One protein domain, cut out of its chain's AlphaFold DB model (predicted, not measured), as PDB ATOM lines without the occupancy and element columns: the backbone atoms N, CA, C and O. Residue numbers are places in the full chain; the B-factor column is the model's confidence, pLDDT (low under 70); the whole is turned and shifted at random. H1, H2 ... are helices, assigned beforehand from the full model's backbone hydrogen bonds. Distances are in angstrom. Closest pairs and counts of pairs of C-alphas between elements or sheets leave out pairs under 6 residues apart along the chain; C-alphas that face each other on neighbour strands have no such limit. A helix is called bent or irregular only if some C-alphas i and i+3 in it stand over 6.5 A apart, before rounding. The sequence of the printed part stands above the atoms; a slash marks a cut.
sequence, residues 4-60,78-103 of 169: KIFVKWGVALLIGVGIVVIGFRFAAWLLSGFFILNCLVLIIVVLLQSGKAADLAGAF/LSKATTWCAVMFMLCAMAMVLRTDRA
ATOM      1  N   LYS A   4     -73.503  55.865  60.872       87.88
ATOM      2  CA  LYS A   4     -72.689  55.209  61.909       87.88
ATOM      3  C   LYS A   4     -72.578  53.688  61.727       87.88
ATOM      4  O   LYS A   4     -71.533  53.124  62.043       87.88
ATOM      5  N   ILE A   5     -73.614  53.034  61.194       88.06
ATOM      6  CA  ILE A   5     -73.587  51.599  60.880       88.06
ATOM      7  C   ILE A   5     -72.621  51.354  59.716       88.06
ATOM      8  O   ILE A   5     -71.726  50.523  59.834       88.06
ATOM      9  N   PHE A   6     -72.709  52.148  58.645       86.00
ATOM     10  CA  PHE A   6     -71.850  52.001  57.467       86.00
ATOM     11  C   PHE A   6     -70.373  52.247  57.782       86.00
ATOM     12  O   PHE A   6     -69.517  51.503  57.309       86.00
ATOM     13  N   VAL A   7     -70.068  53.221  58.647       93.88
ATOM     14  CA  VAL A   7     -68.691  53.463  59.111       93.88
ATOM     15  C   VAL A   7     -68.165  52.274  59.921       93.88
ATOM     16  O   VAL A   7     -67.041  51.834  59.699       93.88
ATOM     17  N   LYS A   8     -68.977  51.689  60.810       90.00
ATOM     18  CA  LYS A   8     -68.573  50.532  61.626       90.00
ATOM     19  C   LYS A   8     -68.343  49.270  60.781       90.00
ATOM     20  O   LYS A   8     -67.363  48.563  61.006       90.00
ATOM     21  N   TRP A   9     -69.193  49.023  59.782       90.50
ATOM     22  CA  TRP A   9     -69.020  47.929  58.819       90.50
ATOM     23  C   TRP A   9     -67.811  48.145  57.902       90.50
ATOM     24  O   TRP A   9     -67.054  47.207  57.664       90.50
ATOM     25  N   GLY A  10     -67.575  49.379  57.448       94.25
ATOM     26  CA  GLY A  10     -66.401  49.727  56.645       94.25
ATOM     27  C   GLY A  10     -65.087  49.528  57.404       94.25
ATOM     28  O   GLY A  10     -64.155  48.929  56.875       94.25
ATOM     29  N   VAL A  11     -65.030  49.951  58.672       93.75
ATOM     30  CA  VAL A  11     -63.855  49.747  59.537       93.75
ATOM     31  C   VAL A  11     -63.616  48.258  59.814       93.75
ATOM     32  O   VAL A  11     -62.478  47.802  59.716       93.75
ATOM     33  N   ALA A  12     -64.666  47.474  60.088       91.44
ATOM     34  CA  ALA A  12     -64.543  46.027  60.287       91.44
ATOM     35  C   ALA A  12     -64.020  45.302  59.033       91.44
ATOM     36  O   ALA A  12     -63.172  44.416  59.140       91.44
ATOM     37  N   LEU A  13     -64.469  45.715  57.843       94.62
ATOM     38  CA  LEU A  13     -63.998  45.164  56.573       94.62
ATOM     39  C   LEU A  13     -62.528  45.527  56.329       94.62
ATOM     40  O   LEU A  13     -61.745  44.667  55.935       94.62
ATOM     41  N   LEU A  14     -62.124  46.761  56.634       92.81
ATOM     42  CA  LEU A  14     -60.751  47.219  56.429       92.81
ATOM     43  C   LEU A  14     -59.759  46.522  57.375       92.81
ATOM     44  O   LEU A  14     -58.681  46.114  56.945       92.81
ATOM     45  N   ILE A  15     -60.154  46.285  58.629       90.94
ATOM     46  CA  ILE A  15     -59.373  45.485  59.585       90.94
ATOM     47  C   ILE A  15     -59.303  44.020  59.134       90.94
ATOM     48  O   ILE A  15     -58.221  43.433  59.133       90.94
ATOM     49  N   GLY A  16     -60.425  43.438  58.700       88.19
ATOM     50  CA  GLY A  16     -60.469  42.066  58.191       88.19
ATOM     51  C   GLY A  16     -59.563  41.864  56.975       88.19
ATOM     52  O   GLY A  16     -58.758  40.936  56.952       88.19
ATOM     53  N   VAL A  17     -59.616  42.776  56.001       90.19
ATOM     54  CA  VAL A  17     -58.729  42.764  54.830       90.19
ATOM     55  C   VAL A  17     -57.273  42.963  55.249       90.19
ATOM     56  O   VAL A  17     -56.402  42.260  54.744       90.19
ATOM     57  N   GLY A  18     -56.994  43.844  56.215       87.75
ATOM     58  CA  GLY A  18     -55.657  44.033  56.774       87.75
ATOM     59  C   GLY A  18     -55.076  42.748  57.366       87.75
ATOM     60  O   GLY A  18     -53.953  42.384  57.029       87.75
ATOM     61  N   ILE A  19     -55.854  42.019  58.173       88.44
ATOM     62  CA  ILE A  19     -55.453  40.734  58.771       88.44
ATOM     63  C   ILE A  19     -55.236  39.671  57.694       88.44
ATOM     64  O   ILE A  19     -54.252  38.939  57.751       88.44
ATOM     65  N   VAL A  20     -56.113  39.601  56.691       86.81
ATOM     66  CA  VAL A  20     -55.970  38.653  55.577       86.81
ATOM     67  C   VAL A  20     -54.717  38.962  54.757       86.81
ATOM     68  O   VAL A  20     -53.973  38.045  54.422       86.81
ATOM     69  N   VAL A  21     -54.425  40.235  54.484       83.50
ATOM     70  CA  VAL A  21     -53.215  40.647  53.757       83.50
ATOM     71  C   VAL A  21     -51.962  40.370  54.588       83.50
ATOM     72  O   VAL A  21     -51.018  39.783  54.061       83.50
ATOM     73  N   ILE A  22     -51.952  40.719  55.880       86.62
ATOM     74  CA  ILE A  22     -50.838  40.419  56.794       86.62
ATOM     75  C   ILE A  22     -50.608  38.908  56.884       86.62
ATOM     76  O   ILE A  22     -49.474  38.453  56.752       86.62
ATOM     77  N   GLY A  23     -51.681  38.129  57.030       82.75
ATOM     78  CA  GLY A  23     -51.640  36.675  57.109       82.75
ATOM     79  C   GLY A  23     -51.142  36.058  55.809       82.75
ATOM     80  O   GLY A  23     -50.314  35.157  55.846       82.75
ATOM     81  N   PHE A  24     -51.554  36.590  54.658       75.06
ATOM     82  CA  PHE A  24     -51.089  36.136  53.349       75.06
ATOM     83  C   PHE A  24     -49.608  36.466  53.112       75.06
ATOM     84  O   PHE A  24     -48.861  35.634  52.597       75.06
ATOM     85  N   ARG A  25     -49.141  37.650  53.538       80.38
ATOM     86  CA  ARG A  25     -47.716  38.024  53.475       80.38
ATOM     87  C   ARG A  25     -46.860  37.176  54.417       80.38
ATOM     88  O   ARG A  25     -45.777  36.747  54.030       80.38
ATOM     89  N   PHE A  26     -47.355  36.911  55.622       81.12
ATOM     90  CA  PHE A  26     -46.684  36.078  56.615       81.12
ATOM     91  C   PHE A  26     -46.631  34.610  56.182       81.12
ATOM     92  O   PHE A  26     -45.569  33.994  56.218       81.12
ATOM     93  N   ALA A  27     -47.743  34.075  55.674       77.19
ATOM     94  CA  ALA A  27     -47.811  32.737  55.104       77.19
ATOM     95  C   ALA A  27     -46.843  32.582  53.928       77.19
ATOM     96  O   ALA A  27     -46.157  31.573  53.859       77.19
ATOM     97  N   ALA A  28     -46.713  33.584  53.050       76.38
ATOM     98  CA  ALA A  28     -45.732  33.554  51.964       76.38
ATOM     99  C   ALA A  28     -44.278  33.504  52.477       76.38
ATOM    100  O   ALA A  28     -43.467  32.755  51.939       76.38
ATOM    101  N   TRP A  29     -43.957  34.248  53.543       79.12
ATOM    102  CA  TRP A  29     -42.621  34.243  54.150       79.12
ATOM    103  C   TRP A  29     -42.300  32.903  54.835       79.12
ATOM    104  O   TRP A  29     -41.218  32.346  54.644       79.12
ATOM    105  N   LEU A  30     -43.275  32.331  55.551       81.62
ATOM    106  CA  LEU A  30     -43.163  30.998  56.146       81.62
ATOM    107  C   LEU A  30     -43.053  29.892  55.091       81.62
ATOM    108  O   LEU A  30     -42.264  28.963  55.258       81.62
ATOM    109  N   LEU A  31     -43.803  30.002  53.992       74.19
ATOM    110  CA  LEU A  31     -43.774  29.026  52.907       74.19
ATOM    111  C   LEU A  31     -42.419  29.032  52.192       74.19
ATOM    112  O   LEU A  31     -41.927  27.960  51.861       74.19
ATOM    113  N   SER A  32     -41.776  30.195  52.018       77.12
ATOM    114  CA  SER A  32     -40.397  30.273  51.518       77.12
ATOM    115  C   SER A  32     -39.413  29.570  52.452       77.12
ATOM    116  O   SER A  32     -38.646  28.731  51.988       77.12
ATOM    117  N   GLY A  33     -39.453  29.838  53.762       80.50
ATOM    118  CA  GLY A  33     -38.574  29.160  54.723       80.50
ATOM    119  C   GLY A  33     -38.754  27.636  54.718       80.50
ATOM    120  O   GLY A  33     -37.781  26.889  54.615       80.50
ATOM    121  N   PHE A  34     -40.008  27.175  54.737       81.25
ATOM    122  CA  PHE A  34     -40.349  25.754  54.635       81.25
ATOM    123  C   PHE A  34     -39.914  25.142  53.294       81.25
ATOM    124  O   PHE A  34     -39.433  24.013  53.253       81.25
ATOM    125  N   PHE A  35     -40.020  25.894  52.197       74.56
ATOM    126  CA  PHE A  35     -39.591  25.460  50.869       74.56
ATOM    127  C   PHE A  35     -38.072  25.303  50.770       74.56
ATOM    128  O   PHE A  35     -37.602  24.297  50.240       74.56
ATOM    129  N   ILE A  36     -37.298  26.244  51.324       80.31
ATOM    130  CA  ILE A  36     -35.835  26.131  51.407       80.31
ATOM    131  C   ILE A  36     -35.450  24.876  52.204       80.31
ATOM    132  O   ILE A  36     -34.600  24.104  51.757       80.31
ATOM    133  N   LEU A  37     -36.108  24.633  53.344       79.56
ATOM    134  CA  LEU A  37     -35.862  23.447  54.165       79.56
ATOM    135  C   LEU A  37     -36.201  22.153  53.408       79.56
ATOM    136  O   LEU A  37     -35.410  21.213  53.403       79.56
ATOM    137  N   ASN A  38     -37.337  22.121  52.709       77.12
ATOM    138  CA  ASN A  38     -37.753  20.974  51.906       77.12
ATOM    139  C   ASN A  38     -36.797  20.711  50.732       77.12
ATOM    140  O   ASN A  38     -36.503  19.556  50.435       77.12
ATOM    141  N   CYS A  39     -36.270  21.762  50.097       77.38
ATOM    142  CA  CYS A  39     -35.271  21.657  49.033       77.38
ATOM    143  C   CYS A  39     -33.983  20.989  49.544       77.38
ATOM    144  O   CYS A  39     -33.477  20.055  48.922       77.38
ATOM    145  N   LEU A  40     -33.506  21.398  50.724       78.50
ATOM    146  CA  LEU A  40     -32.320  20.814  51.352       78.50
ATOM    147  C   LEU A  40     -32.531  19.337  51.720       78.50
ATOM    148  O   LEU A  40     -31.677  18.497  51.438       78.50
ATOM    149  N   VAL A  41     -33.692  19.005  52.293       77.94
ATOM    150  CA  VAL A  41     -34.060  17.622  52.629       77.94
ATOM    151  C   VAL A  41     -34.146  16.753  51.371       77.94
ATOM    152  O   VAL A  41     -33.660  15.625  51.379       77.94
ATOM    153  N   LEU A  42     -34.686  17.273  50.267       73.88
ATOM    154  CA  LEU A  42     -34.779  16.544  49.001       73.88
ATOM    155  C   LEU A  42     -33.422  16.255  48.368       73.88
ATOM    156  O   LEU A  42     -33.229  15.154  47.864       73.88
ATOM    157  N   ILE A  43     -32.466  17.183  48.446       76.38
ATOM    158  CA  ILE A  43     -31.092  16.939  47.986       76.38
ATOM    159  C   ILE A  43     -30.470  15.779  48.773       76.38
ATOM    160  O   ILE A  43     -29.904  14.864  48.178       76.38
ATOM    161  N   ILE A  44     -30.623  15.773  50.101       77.19
ATOM    162  CA  ILE A  44     -30.084  14.708  50.957       77.19
ATOM    163  C   ILE A  44     -30.769  13.372  50.656       77.19
ATOM    164  O   ILE A  44     -30.087  12.367  50.474       77.19
ATOM    165  N   VAL A  45     -32.101  13.349  50.559       71.44
ATOM    166  CA  VAL A  45     -32.862  12.131  50.248       71.44
ATOM    167  C   VAL A  45     -32.486  11.590  48.871       71.44
ATOM    168  O   VAL A  45     -32.259  10.391  48.761       71.44
ATOM    169  N   VAL A  46     -32.343  12.442  47.852       74.12
ATOM    170  CA  VAL A  46     -31.947  12.042  46.490       74.12
ATOM    171  C   VAL A  46     -30.508  11.536  46.437       74.12
ATOM    172  O   VAL A  46     -30.246  10.547  45.752       74.12
ATOM    173  N   LEU A  47     -29.573  12.144  47.173       72.69
ATOM    174  CA  LEU A  47     -28.192  11.654  47.254       72.69
ATOM    175  C   LEU A  47     -28.112  10.308  47.983       72.69
ATOM    176  O   LEU A  47     -27.425   9.385  47.549       72.69
ATOM    177  N   LEU A  48     -28.878  10.150  49.061       65.88
ATOM    178  CA  LEU A  48     -28.916   8.910  49.832       65.88
ATOM    179  C   LEU A  48     -29.687   7.802  49.092       65.88
ATOM    180  O   LEU A  48     -29.357   6.622  49.230       65.88
ATOM    181  N   GLN A  49     -30.665   8.172  48.257       61.75
ATOM    182  CA  GLN A  49     -31.323   7.269  47.319       61.75
ATOM    183  C   GLN A  49     -30.453   6.931  46.122       61.75
ATOM    184  O   GLN A  49     -30.537   5.797  45.703       61.75
ATOM    185  N   SER A  50     -29.595   7.805  45.597       56.41
ATOM    186  CA  SER A  50     -28.658   7.424  44.524       56.41
ATOM    187  C   SER A  50     -27.540   6.511  45.041       56.41
ATOM    188  O   SER A  50     -27.190   5.548  44.363       56.41
ATOM    189  N   GLY A  51     -27.082   6.705  46.283       56.16
ATOM    190  CA  GLY A  51     -26.159   5.786  46.963       56.16
ATOM    191  C   GLY A  51     -26.751   4.397  47.255       56.16
ATOM    192  O   GLY A  51     -26.085   3.392  47.031       56.16
ATOM    193  N   LYS A  52     -28.019   4.308  47.689       55.78
ATOM    194  CA  LYS A  52     -28.730   3.021  47.890       55.78
ATOM    195  C   LYS A  52     -29.355   2.453  46.609       55.78
ATOM    196  O   LYS A  52     -29.578   1.250  46.516       55.78
ATOM    197  N   ALA A  53     -29.635   3.284  45.608       53.00
ATOM    198  CA  ALA A  53     -30.091   2.844  44.292       53.00
ATOM    199  C   ALA A  53     -28.945   2.232  43.489       53.00
ATOM    200  O   ALA A  53     -29.207   1.311  42.729       53.00
ATOM    201  N   ALA A  54     -27.697   2.674  43.680       54.72
ATOM    202  CA  ALA A  54     -26.521   2.005  43.123       54.72
ATOM    203  C   ALA A  54     -26.326   0.595  43.717       54.72
ATOM    204  O   ALA A  54     -26.064  -0.351  42.977       54.72
ATOM    205  N   ASP A  55     -26.537   0.445  45.029       60.06
ATOM    206  CA  ASP A  55     -26.481  -0.841  45.744       60.06
ATOM    207  C   ASP A  55     -27.570  -1.821  45.259       60.06
ATOM    208  O   ASP A  55     -27.293  -2.973  44.915       60.06
ATOM    209  N   LEU A  56     -28.806  -1.336  45.082       56.38
ATOM    210  CA  LEU A  56     -29.890  -2.130  44.493       56.38
ATOM    211  C   LEU A  56     -29.717  -2.371  42.981       56.38
ATOM    212  O   LEU A  56     -30.085  -3.441  42.498       56.38
ATOM    213  N   ALA A  57     -29.132  -1.442  42.219       58.28
ATOM    214  CA  ALA A  57     -28.825  -1.639  40.799       58.28
ATOM    215  C   ALA A  57     -27.760  -2.728  40.586       58.28
ATOM    216  O   ALA A  57     -27.859  -3.490  39.626       58.28
ATOM    217  N   GLY A  58     -26.798  -2.867  41.505       58.47
ATOM    218  CA  GLY A  58     -25.867  -3.999  41.537       58.47
ATOM    219  C   GLY A  58     -26.562  -5.330  41.857       58.47
ATOM    220  O   GLY A  58     -26.290  -6.340  41.209       58.47
ATOM    221  N   ALA A  59     -27.525  -5.323  42.786       61.31
ATOM    222  CA  ALA A  59     -28.288  -6.512  43.176       61.31
ATOM    223  C   ALA A  59     -29.266  -7.013  42.092       61.31
ATOM    224  O   ALA A  59     -29.499  -8.217  41.984       61.31
ATOM    225  N   PHE A  60     -29.820  -6.114  41.269       53.88
ATOM    226  CA  PHE A  60     -30.695  -6.465  40.140       53.88
ATOM    227  C   PHE A  60     -29.952  -6.610  38.796       53.88
ATOM    228  O   PHE A  60     -30.477  -7.256  37.892       53.88
ATOM    229  N   LEU A  78     -42.701  -1.015  48.192       56.06
ATOM    230  CA  LEU A  78     -41.729  -0.001  48.601       56.06
ATOM    231  C   LEU A  78     -41.109   0.721  47.392       56.06
ATOM    232  O   LEU A  78     -40.898   1.935  47.429       56.06
ATOM    233  N   SER A  79     -40.908  -0.008  46.288       61.34
ATOM    234  CA  SER A  79     -40.451   0.566  45.018       61.34
ATOM    235  C   SER A  79     -41.533   1.449  44.381       61.34
ATOM    236  O   SER A  79     -41.280   2.617  44.095       61.34
ATOM    237  N   LYS A  80     -42.787   0.972  44.294       54.75
ATOM    238  CA  LYS A  80     -43.925   1.776  43.807       54.75
ATOM    239  C   LYS A  80     -44.215   3.003  44.666       54.75
ATOM    240  O   LYS A  80     -44.508   4.056  44.109       54.75
ATOM    241  N   ALA A  81     -44.122   2.896  45.990       61.00
ATOM    242  CA  ALA A  81     -44.305   4.029  46.895       61.00
ATOM    243  C   ALA A  81     -43.231   5.101  46.666       61.00
ATOM    244  O   ALA A  81     -43.535   6.291  46.632       61.00
ATOM    245  N   THR A  82     -41.989   4.678  46.420       67.31
ATOM    246  CA  THR A  82     -40.883   5.590  46.111       67.31
ATOM    247  C   THR A  82     -41.063   6.254  44.747       67.31
ATOM    248  O   THR A  82     -40.913   7.469  44.636       67.31
ATOM    249  N   THR A  83     -41.454   5.495  43.718       64.00
ATOM    250  CA  THR A  83     -41.765   6.048  42.392       64.00
ATOM    251  C   THR A  83     -42.920   7.041  42.465       64.00
ATOM    252  O   THR A  83     -42.852   8.107  41.860       64.00
ATOM    253  N   TRP A  84     -43.956   6.738  43.250       62.47
ATOM    254  CA  TRP A  84     -45.080   7.646  43.451       62.47
ATOM    255  C   TRP A  84     -44.650   8.939  44.154       62.47
ATOM    256  O   TRP A  84     -45.009  10.024  43.702       62.47
ATOM    257  N   CYS A  85     -43.815   8.843  45.195       59.97
ATOM    258  CA  CYS A  85     -43.210  10.007  45.849       59.97
ATOM    259  C   CYS A  85     -42.374  10.851  44.875       59.97
ATOM    260  O   CYS A  85     -42.497  12.073  44.874       59.97
ATOM    261  N   ALA A  86     -41.569  10.220  44.017       61.50
ATOM    262  CA  ALA A  86     -40.741  10.916  43.032       61.50
ATOM    263  C   ALA A  86     -41.582  11.648  41.971       61.50
ATOM    264  O   ALA A  86     -41.301  12.799  41.636       61.50
ATOM    265  N   VAL A  87     -42.650  11.012  41.478       71.44
ATOM    266  CA  VAL A  87     -43.568  11.610  40.498       71.44
ATOM    267  C   VAL A  87     -44.355  12.768  41.116       71.44
ATOM    268  O   VAL A  87     -44.412  13.849  40.531       71.44
ATOM    269  N   MET A  88     -44.905  12.586  42.323       64.38
ATOM    270  CA  MET A  88     -45.604  13.648  43.060       64.38
ATOM    271  C   MET A  88     -44.681  14.828  43.386       64.38
ATOM    272  O   MET A  88     -45.101  15.982  43.289       64.38
ATOM    273  N   PHE A  89     -43.414  14.559  43.711       66.19
ATOM    274  CA  PHE A  89     -42.407  15.595  43.921       66.19
ATOM    275  C   PHE A  89     -42.141  16.407  42.645       66.19
ATOM    276  O   PHE A  89     -42.151  17.637  42.695       66.19
ATOM    277  N   MET A  90     -41.970  15.743  41.497       66.88
ATOM    278  CA  MET A  90     -41.736  16.417  40.215       66.88
ATOM    279  C   MET A  90     -42.926  17.318  39.836       66.88
ATOM    280  O   MET A  90     -42.755  18.497  39.525       66.88
ATOM    281  N   LEU A  91     -44.152  16.799  39.967       70.38
ATOM    282  CA  LEU A  91     -45.384  17.558  39.720       70.38
ATOM    283  C   LEU A  91     -45.503  18.791  40.630       70.38
ATOM    284  O   LEU A  91     -45.876  19.867  40.164       70.38
ATOM    285  N   CYS A  92     -45.144  18.661  41.910       63.06
ATOM    286  CA  CYS A  92     -45.148  19.768  42.865       63.06
ATOM    287  C   CYS A  92     -44.107  20.845  42.508       63.06
ATOM    288  O   CYS A  92     -44.425  22.037  42.512       63.06
ATOM    289  N   ALA A  93     -42.890  20.438  42.126       66.75
ATOM    290  CA  ALA A  93     -41.838  21.351  41.681       66.75
ATOM    291  C   ALA A  93     -42.255  22.126  40.419       66.75
ATOM    292  O   ALA A  93     -42.090  23.345  40.355       66.75
ATOM    293  N   MET A  94     -42.882  21.442  39.456       68.00
ATOM    294  CA  MET A  94     -43.376  22.065  38.229       68.00
ATOM    295  C   MET A  94     -44.530  23.042  38.503       68.00
ATOM    296  O   MET A  94     -44.553  24.144  37.959       68.00
ATOM    297  N   ALA A  95     -45.452  22.698  39.408       63.16
ATOM    298  CA  ALA A  95     -46.536  23.590  39.820       63.16
ATOM    299  C   ALA A  95     -46.031  24.851  40.549       63.16
ATOM    300  O   ALA A  95     -46.598  25.935  40.383       63.16
ATOM    301  N   MET A  96     -44.956  24.733  41.335       64.06
ATOM    302  CA  MET A  96     -44.349  25.865  42.043       64.06
ATOM    303  C   MET A  96     -43.593  26.795  41.083       64.06
ATOM    304  O   MET A  96     -43.768  28.015  41.155       64.06
ATOM    305  N   VAL A  97     -42.847  26.232  40.124       63.03
ATOM    306  CA  VAL A  97     -42.218  26.988  39.026       63.03
ATOM    307  C   VAL A  97     -43.262  27.769  38.237       63.03
ATOM    308  O   VAL A  97     -43.116  28.974  38.084       63.03
ATOM    309  N   LEU A  98     -44.376  27.145  37.844       60.97
ATOM    310  CA  LEU A  98     -45.420  27.827  37.074       60.97
ATOM    311  C   LEU A  98     -46.119  28.939  37.874       60.97
ATOM    312  O   LEU A  98     -46.488  29.965  37.305       60.97
ATOM    313  N   ARG A  99     -46.277  28.786  39.194       57.94
ATOM    314  CA  ARG A  99     -46.773  29.868  40.067       57.94
ATOM    315  C   ARG A  99     -45.766  31.007  40.223       57.94
ATOM    316  O   ARG A  99     -46.178  32.162  40.294       57.94
ATOM    317  N   THR A 100     -44.475  30.696  40.244       54.03
ATOM    318  CA  THR A 100     -43.391  31.687  40.315       54.03
ATOM    319  C   THR A 100     -43.233  32.438  38.989       54.03
ATOM    320  O   THR A 100     -43.128  33.662  38.992       54.03
ATOM    321  N   ASP A 101     -43.349  31.750  37.852       55.22
ATOM    322  CA  ASP A 101     -43.367  32.352  36.514       55.22
ATOM    323  C   ASP A 101     -44.568  33.291  36.321       55.22
ATOM    324  O   ASP A 101     -44.449  34.368  35.739       55.22
ATOM    325  N   ARG A 102     -45.737  32.947  36.878       53.91
ATOM    326  CA  ARG A 102     -46.910  33.841  36.861       53.91
ATOM    327  C   ARG A 102     -46.769  35.036  37.807       53.91
ATOM    328  O   ARG A 102     -47.348  36.079  37.521       53.91
ATOM    329  N   ALA A 103     -45.964  34.930  38.865       51.22
ATOM    330  CA  ALA A 103     -45.589  36.072  39.701       51.22
ATOM    331  C   ALA A 103     -44.577  37.006  39.003       51.22
ATOM    332  O   ALA A 103     -44.622  38.215  39.217       51.22
TER     333      ALA A 103
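Overview. This is residues 4 to 60 and 78 to 103 of the 169 residues of the protein "Protein-export membrane protein SecG" of Acidobacteria bacterium (UniProt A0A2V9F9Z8). Picture one very long, gently bowed helix, H1, with a second helix less than half as long, H2, crossing it slantwise on the hollow side of the bow without touching it. H1 makes the length of the whole; its residues 4 to 38 stick out as a long arm, and its residues 50 to 60 and H2's residues 94 to 103 also stand free. The printed part has 83 residues, with two named helices, H1 then H2, and no named strand; the class is all helix. The whole is extended, with a radius of gyration of the C-alphas of 21.9 A and spans of 78 by 25 by 19 A.

Arrangement. Start at Lys 4 and go along H1, residues 4 to 60; near residue 54 you meet a kink of 27 degrees, though the helix is not bent. Past the cut you come to H2, residues 78 to 103, which is apart from H1, with no C-alpha of the one within 8 A of the other. In the backbone of H2 you find every O i to N i+4 pair within hydrogen-bond range; in H1 it is 52 of 53.

Along the chain. Find C-alpha 4 at (-72.689, 55.209, 61.909); from there H1 runs 77.7 A to C-alpha 60 at (-30.695, -6.465, 40.140). Then find C-alpha 78 at (-41.729, -0.001, 48.601), where H2 begins; it runs 37.4 A to C-alpha 103 at (-45.589, 36.072, 39.701).

Size, cuts and confidence. The two C-alphas farthest apart, those of Lys 4 and Ala 59, are 78.3 A apart. Residues 61 to 77 are not printed, and C-alphas 60 and 78 are 15.3 A apart across this cut. The mean pLDDT of the printed part is 72.3; look in the B-factor column for values under 70 at residues 48 to 60, 78 to 86, 88 to 90 and 92 to 103.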